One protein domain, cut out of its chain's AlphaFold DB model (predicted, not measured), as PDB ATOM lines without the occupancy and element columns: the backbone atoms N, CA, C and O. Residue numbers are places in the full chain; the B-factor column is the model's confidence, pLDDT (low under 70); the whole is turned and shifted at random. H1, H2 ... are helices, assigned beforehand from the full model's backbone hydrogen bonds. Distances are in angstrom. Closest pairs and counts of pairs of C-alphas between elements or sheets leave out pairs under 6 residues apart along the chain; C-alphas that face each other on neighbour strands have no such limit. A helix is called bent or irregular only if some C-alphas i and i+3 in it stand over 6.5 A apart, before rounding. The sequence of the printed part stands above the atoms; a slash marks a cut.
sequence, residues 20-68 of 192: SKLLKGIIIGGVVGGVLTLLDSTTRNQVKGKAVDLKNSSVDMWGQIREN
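What this domain is: This is residues 20 to 68 of the 192 residues of an uncharacterized protein of Priestia koreensis (UniProt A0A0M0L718). Two helices meet at one corner and open into a flat V, with the longer helix, H2, as one arm and H1 as the other. H2 has a kink near residue 57, past which its last part turns toward the open side of the V, and between the free parts of the arms the middle is empty. The printed part has 49 residues with two named helices, H1 then H2 along the chain, and no named strand; the class is all helix. The whole is only just loose, close to extended, with a radius of gyration of the C-alphas of 14.1 A and spans of 37 by 31 by 10 A.

Where its parts are: Find C-alpha 41 at (-35.881, -34.379, -40.828); from there H2, residues 41 to 67, runs 37.9 A to C-alpha 67 at (-7.769, -34.709, -66.272). Its kink is 59 degrees near residue 57; H2 is neither bent nor irregular, but only just: C-alphas 56 and 59 are 6.2 A apart. Now look at C-alpha 20 at (-9.518, -16.981, -49.518), where H1, residues 20 to 38, begins; it runs 25.8 A, with a kink of 27 degrees near residue 32.

How they stand to each other: Look at Leu 38 and Arg 44: their C-alphas, the closest of H1 and H2, are 5.0 A apart. The helices touch only at the corner by their link, H1 with residues 37 to 38 alone and H2 with residues 43 to 47 alone. They run opposite ways at a shallow tilt of 33 degrees, only just short of steep. In H1 every O i to N i+4 pair is within hydrogen-bond range; in H2, 18 of 23 are.

The domain as a whole: The C-alphas of Ser 41 and Glu 67, the two farthest apart, are 37.9 A apart. Residues 20 to 34 and 49 to 68 stand free. The printed part has no cut, and the link from H1 to H2 is tight. Look at the B-factor column: the mean pLDDT of the printed part is 75.6, with residue 20 and residues 57 to 68 under 70.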
ATOM      1  N   SER A  20      -9.154 -16.922 -50.927       59.91
ATOM      2  CA  SER A  20      -9.518 -16.981 -49.518       59.91
ATOM      3  C   SER A  20     -10.823 -16.287 -49.199       59.91
ATOM      4  O   SER A  20     -11.535 -16.738 -48.318       59.91
ATOM      5  N   LYS A  21     -11.166 -15.182 -49.866       73.25
ATOM      6  CA  LYS A  21     -12.379 -14.422 -49.517       73.25
ATOM      7  C   LYS A  21     -13.649 -15.169 -49.916       73.25
ATOM      8  O   LYS A  21     -14.599 -15.224 -49.141       73.25
ATOM      9  N   LEU A  22     -13.628 -15.797 -51.089       71.88
ATOM     10  CA  LEU A  22     -14.730 -16.624 -51.571       71.88
ATOM     11  C   LEU A  22     -14.868 -17.886 -50.743       71.88
ATOM     12  O   LEU A  22     -15.959 -18.221 -50.294       71.88
ATOM     13  N   LEU A  23     -13.745 -18.561 -50.509       77.75
ATOM     14  CA  LEU A  23     -13.746 -19.826 -49.805       77.75
ATOM     15  C   LEU A  23     -14.081 -19.644 -48.315       77.75
ATOM     16  O   LEU A  23     -14.878 -20.410 -47.777       77.75
ATOM     17  N   LYS A  24     -13.614 -18.559 -47.678       80.50
ATOM     18  CA  LYS A  24     -14.073 -18.144 -46.339       80.50
ATOM     19  C   LYS A  24     -15.572 -17.821 -46.335       80.50
ATOM     20  O   LYS A  24     -16.264 -18.211 -45.397       80.50
ATOM     21  N   GLY A  25     -16.090 -17.179 -47.387       80.94
ATOM     22  CA  GLY A  25     -17.525 -16.913 -47.556       80.94
ATOM     23  C   GLY A  25     -18.364 -18.187 -47.681       80.94
ATOM     24  O   GLY A  25     -19.391 -18.312 -47.018       80.94
ATOM     25  N   ILE A  26     -17.897 -19.166 -48.461       82.88
ATOM     26  CA  ILE A  26     -18.540 -20.480 -48.602       82.88
ATOM     27  C   ILE A  26     -18.500 -21.257 -47.285       82.88
ATOM     28  O   ILE A  26     -19.485 -21.905 -46.957       82.88
ATOM     29  N   ILE A  27     -17.422 -21.181 -46.500       81.94
ATOM     30  CA  ILE A  27     -17.380 -21.833 -45.181       81.94
ATOM     31  C   ILE A  27     -18.404 -21.210 -44.236       81.94
ATOM     32  O   ILE A  27     -19.230 -21.931 -43.675       81.94
ATOM     33  N   ILE A  28     -18.377 -19.885 -44.068       82.31
ATOM     34  CA  ILE A  28     -19.305 -19.197 -43.159       82.31
ATOM     35  C   ILE A  28     -20.758 -19.423 -43.611       82.31
ATOM     36  O   ILE A  28     -21.612 -19.785 -42.799       82.31
ATOM     37  N   GLY A  29     -21.035 -19.275 -44.910       77.56
ATOM     38  CA  GLY A  29     -22.367 -19.482 -45.479       77.56
ATOM     39  C   GLY A  29     -22.803 -20.947 -45.460       77.56
ATOM     40  O   GLY A  29     -23.971 -21.244 -45.222       77.56
ATOM     41  N   GLY A  30     -21.863 -21.870 -45.647       86.06
ATOM     42  CA  GLY A  30     -22.096 -23.308 -45.672       86.06
ATOM     43  C   GLY A  30     -22.418 -23.881 -44.299       86.06
ATOM     44  O   GLY A  30     -23.258 -24.770 -44.207       86.06
ATOM     45  N   VAL A  31     -21.830 -23.351 -43.221       86.12
ATOM     46  CA  VAL A  31     -22.187 -23.771 -41.857       86.12
ATOM     47  C   VAL A  31     -23.597 -23.305 -41.508       86.12
ATOM     48  O   VAL A  31     -24.424 -24.129 -41.123       86.12
ATOM     49  N   VAL A  32     -23.899 -22.015 -41.694       86.19
ATOM     50  CA  VAL A  32     -25.220 -21.446 -41.371       86.19
ATOM     51  C   VAL A  32     -26.313 -22.065 -42.248       86.19
ATOM     52  O   VAL A  32     -27.326 -22.543 -41.736       86.19
ATOM     53  N   GLY A  33     -26.084 -22.138 -43.560       77.19
ATOM     54  CA  GLY A  33     -27.002 -22.775 -44.501       77.19
ATOM     55  C   GLY A  33     -27.124 -24.281 -44.268       77.19
ATOM     56  O   GLY A  33     -28.225 -24.823 -44.340       77.19
ATOM     57  N   GLY A  34     -26.025 -24.953 -43.922       82.75
ATOM     58  CA  GLY A  34     -25.989 -26.388 -43.657       82.75
ATOM     59  C   GLY A  34     -26.814 -26.780 -42.437       82.75
ATOM     60  O   GLY A  34     -27.628 -27.695 -42.530       82.75
ATOM     61  N   VAL A  35     -26.678 -26.072 -41.310       85.38
ATOM     62  CA  VAL A  35     -27.467 -26.387 -40.104       85.38
ATOM     63  C   VAL A  35     -28.955 -26.072 -40.280       85.38
ATOM     64  O   VAL A  35     -29.785 -26.864 -39.842       85.38
ATOM     65  N   LEU A  36     -29.298 -24.979 -40.976       85.75
ATOM     66  CA  LEU A  36     -30.687 -24.632 -41.311       85.75
ATOM     67  C   LEU A  36     -31.324 -25.686 -42.223       85.75
ATOM     68  O   LEU A  36     -32.442 -26.131 -41.979       85.75
ATOM     69  N   THR A  37     -30.582 -26.133 -43.234       83.62
ATOM     70  CA  THR A  37     -31.015 -27.170 -44.182       83.62
ATOM     71  C   THR A  37     -31.187 -28.526 -43.487       83.62
ATOM     72  O   THR A  37     -32.113 -29.272 -43.787       83.62
ATOM     73  N   LEU A  38     -30.328 -28.856 -42.516       82.25
ATOM     74  CA  LEU A  38     -30.359 -30.133 -41.791       82.25
ATOM     75  C   LEU A  38     -31.370 -30.198 -40.636       82.25
ATOM     76  O   LEU A  38     -31.603 -31.292 -40.112       82.25
ATOM     77  N   LEU A  39     -31.954 -29.067 -40.225       86.31
ATOM     78  CA  LEU A  39     -32.962 -29.017 -39.162       86.31
ATOM     79  C   LEU A  39     -34.249 -29.758 -39.557       86.31
ATOM     80  O   LEU A  39     -34.914 -30.348 -38.705       86.31
ATOM     81  N   ASP A  40     -34.569 -29.784 -40.850       84.19
ATOM     82  CA  ASP A  40     -35.670 -30.579 -41.380       84.19
ATOM     83  C   ASP A  40     -35.282 -32.068 -41.469       84.19
ATOM     84  O   ASP A  40     -34.312 -32.464 -42.125       84.19
ATOM     85  N   SER A  41     -36.076 -32.926 -40.821       85.81
ATOM     86  CA  SER A  41     -35.881 -34.379 -40.828       85.81
ATOM     87  C   SER A  41     -35.943 -34.984 -42.230       85.81
ATOM     88  O   SER A  41     -35.258 -35.979 -42.489       85.81
ATOM     89  N   THR A  42     -36.732 -34.385 -43.126       86.56
ATOM     90  CA  THR A  42     -36.871 -34.831 -44.519       86.56
ATOM     91  C   THR A  42     -35.583 -34.545 -45.277       86.56
ATOM     92  O   THR A  42     -34.985 -35.441 -45.881       86.56
ATOM     93  N   THR A  43     -35.092 -33.316 -45.161       83.06
ATOM     94  CA  THR A  43     -33.838 -32.885 -45.773       83.06
ATOM     95  C   THR A  43     -32.632 -33.644 -45.217       83.06
ATOM     96  O   THR A  43     -31.794 -34.101 -45.992       83.06
ATOM     97  N   ARG A  44     -32.575 -33.927 -43.910       83.38
ATOM     98  CA  ARG A  44     -31.511 -34.754 -43.310       83.38
ATOM     99  C   ARG A  44     -31.422 -36.163 -43.915       83.38
ATOM    100  O   ARG A  44     -30.313 -36.653 -44.128       83.38
ATOM    101  N   ASN A  45     -32.552 -36.820 -44.195       87.56
ATOM    102  CA  ASN A  45     -32.556 -38.146 -44.828       87.56
ATOM    103  C   ASN A  45     -32.108 -38.082 -46.297       87.56
ATOM    104  O   ASN A  45     -31.328 -38.932 -46.731       87.56
ATOM    105  N   GLN A  46     -32.533 -37.053 -47.035       84.44
ATOM    106  CA  GLN A  46     -32.108 -36.846 -48.423       84.44
ATOM    107  C   GLN A  46     -30.618 -36.496 -48.534       84.44
ATOM    108  O   GLN A  46     -29.931 -37.013 -49.414       84.44
ATOM    109  N   VAL A  47     -30.100 -35.672 -47.619       82.00
ATOM    110  CA  VAL A  47     -28.676 -35.319 -47.556       82.00
ATOM    111  C   VAL A  47     -27.831 -36.530 -47.159       82.00
ATOM    112  O   VAL A  47     -26.786 -36.738 -47.762       82.00
ATOM    113  N   LYS A  48     -28.281 -37.381 -46.222       83.31
ATOM    114  CA  LYS A  48     -27.564 -38.622 -45.864       83.31
ATOM    115  C   LYS A  48     -27.448 -39.601 -47.033       83.31
ATOM    116  O   LYS A  48     -26.350 -40.087 -47.275       83.31
ATOM    117  N   GLY A  49     -28.543 -39.874 -47.747       80.06
ATOM    118  CA  GLY A  49     -28.519 -40.773 -48.909       80.06
ATOM    119  C   GLY A  49     -27.582 -40.250 -49.998       80.06
ATOM    120  O   GLY A  49     -26.608 -40.908 -50.350       80.06
ATOM    121  N   LYS A  50     -27.781 -38.990 -50.408       79.25
ATOM    122  CA  LYS A  50     -26.950 -38.339 -51.430       79.25
ATOM    123  C   LYS A  50     -25.480 -38.240 -51.022       79.25
ATOM    124  O   LYS A  50     -24.619 -38.450 -51.864       79.25
ATOM    125  N   ALA A  51     -25.170 -37.943 -49.759       78.00
ATOM    126  CA  ALA A  51     -23.789 -37.847 -49.282       78.00
ATOM    127  C   ALA A  51     -23.073 -39.207 -49.260       78.00
ATOM    128  O   ALA A  51     -21.882 -39.275 -49.564       78.00
ATOM    129  N   VAL A  52     -23.780 -40.291 -48.922       78.50
ATOM    130  CA  VAL A  52     -23.219 -41.652 -48.956       78.50
ATOM    131  C   VAL A  52     -22.989 -42.107 -50.399       78.50
ATOM    132  O   VAL A  52     -21.914 -42.629 -50.701       78.50
ATOM    133  N   ASP A  53     -23.933 -41.829 -51.298       74.81
ATOM    134  CA  ASP A  53     -23.803 -42.138 -52.726       74.81
ATOM    135  C   ASP A  53     -22.677 -41.318 -53.383       74.81
ATOM    136  O   ASP A  53     -21.866 -41.849 -54.144       74.81
ATOM    137  N   LEU A  54     -22.551 -40.038 -53.014       70.56
ATOM    138  CA  LEU A  54     -21.455 -39.168 -53.438       70.56
ATOM    139  C   LEU A  54     -20.105 -39.654 -52.913       70.56
ATOM    140  O   LEU A  54     -19.142 -39.606 -53.666       70.56
ATOM    141  N   LYS A  55     -19.993 -40.152 -51.675       73.62
ATOM    142  CA  LYS A  55     -18.723 -40.685 -51.146       73.62
ATOM    143  C   LYS A  55     -18.206 -41.869 -51.969       73.62
ATOM    144  O   LYS A  55     -16.998 -41.990 -52.139       73.62
ATOM    145  N   ASN A  56     -19.102 -42.713 -52.477       72.88
ATOM    146  CA  ASN A  56     -18.735 -43.868 -53.298       72.88
ATOM    147  C   ASN A  56     -18.470 -43.478 -54.765       72.88
ATOM    148  O   ASN A  56     -17.569 -44.034 -55.374       72.88
ATOM    149  N   SER A  57     -19.190 -42.483 -55.300       62.03
ATOM    150  CA  SER A  57     -19.020 -41.975 -56.675       62.03
ATOM    151  C   SER A  57     -17.855 -40.971 -56.829       62.03
ATOM    152  O   SER A  57     -17.236 -40.859 -57.886       62.03
ATOM    153  N   SER A  58     -17.480 -40.259 -55.758       53.03
ATOM    154  CA  SER A  58     -16.440 -39.215 -55.798       53.03
ATOM    155  C   SER A  58     -15.022 -39.765 -55.947       53.03
ATOM    156  O   SER A  58     -14.156 -39.048 -56.437       53.03
ATOM    157  N   VAL A  59     -14.770 -41.019 -55.551       61.91
ATOM    158  CA  VAL A  59     -13.447 -41.651 -55.705       61.91
ATOM    159  C   VAL A  59     -13.110 -41.840 -57.192       61.91
ATOM    160  O   VAL A  59     -11.968 -41.613 -57.581       61.91
ATOM    161  N   ASP A  60     -14.114 -42.119 -58.030       61.94
ATOM    162  CA  ASP A  60     -13.963 -42.246 -59.487       61.94
ATOM    163  C   ASP A  60     -14.028 -40.890 -60.219       61.94
ATOM    164  O   ASP A  60     -13.369 -40.692 -61.242       61.94
ATOM    165  N   MET A  61     -14.768 -39.907 -59.684       60.06
ATOM    166  CA  MET A  61     -14.826 -38.553 -60.260       60.06
ATOM    167  C   MET A  61     -13.577 -37.700 -59.971       60.06
ATOM    168  O   MET A  61     -13.277 -36.783 -60.741       60.06
ATOM    169  N   TRP A  62     -12.820 -37.982 -58.901       59.91
ATOM    170  CA  TRP A  62     -11.624 -37.197 -58.551       59.91
ATOM    171  C   TRP A  62     -10.495 -37.343 -59.590       59.91
ATOM    172  O   TRP A  62      -9.759 -36.383 -59.830       59.91
ATOM    173  N   GLY A  63     -10.410 -38.491 -60.274       59.44
ATOM    174  CA  GLY A  63      -9.498 -38.700 -61.407       59.44
ATOM    175  C   GLY A  63      -9.850 -37.842 -62.631       59.44
ATOM    176  O   GLY A  63      -8.976 -37.199 -63.205       59.44
ATOM    177  N   GLN A  64     -11.141 -37.727 -62.960       56.09
ATOM    178  CA  GLN A  64     -11.624 -37.010 -64.153       56.09
ATOM    179  C   GLN A  64     -11.559 -35.480 -64.015       56.09
ATOM    180  O   GLN A  64     -11.261 -34.774 -64.979       56.09
ATOM    181  N   ILE A  65     -11.783 -34.949 -62.807       59.59
ATOM    182  CA  ILE A  65     -11.629 -33.510 -62.517       59.59
ATOM    183  C   ILE A  65     -10.170 -33.056 -62.644       59.59
ATOM    184  O   ILE A  65      -9.914 -31.911 -63.024       59.59
ATOM    185  N   ARG A  66      -9.212 -33.949 -62.360       61.22
ATOM    186  CA  ARG A  66      -7.784 -33.678 -62.552       61.22
ATOM    187  C   ARG A  66      -7.378 -33.742 -64.029       61.22
ATOM    188  O   ARG A  66      -6.490 -32.994 -64.424       61.22
ATOM    189  N   GLU A  67      -8.030 -34.584 -64.830       66.12
ATOM    190  CA  GLU A  67      -7.769 -34.709 -66.272       66.12
ATOM    191  C   GLU A  67      -8.351 -33.562 -67.110       66.12
ATOM    192  O   GLU A  67      -7.709 -33.160 -68.075       66.12
ATOM    193  N   ASN A  68      -9.507 -32.984 -66.743       66.94
ATOM    194  CA  ASN A  68     -10.135 -31.891 -67.508       66.94
ATOM    195  C   ASN A  68     -10.733 -30.776 -66.626       66.94
ATOM    196  O   ASN A  68     -11.951 -30.567 -66.598       66.94
TER     197      ASN A  68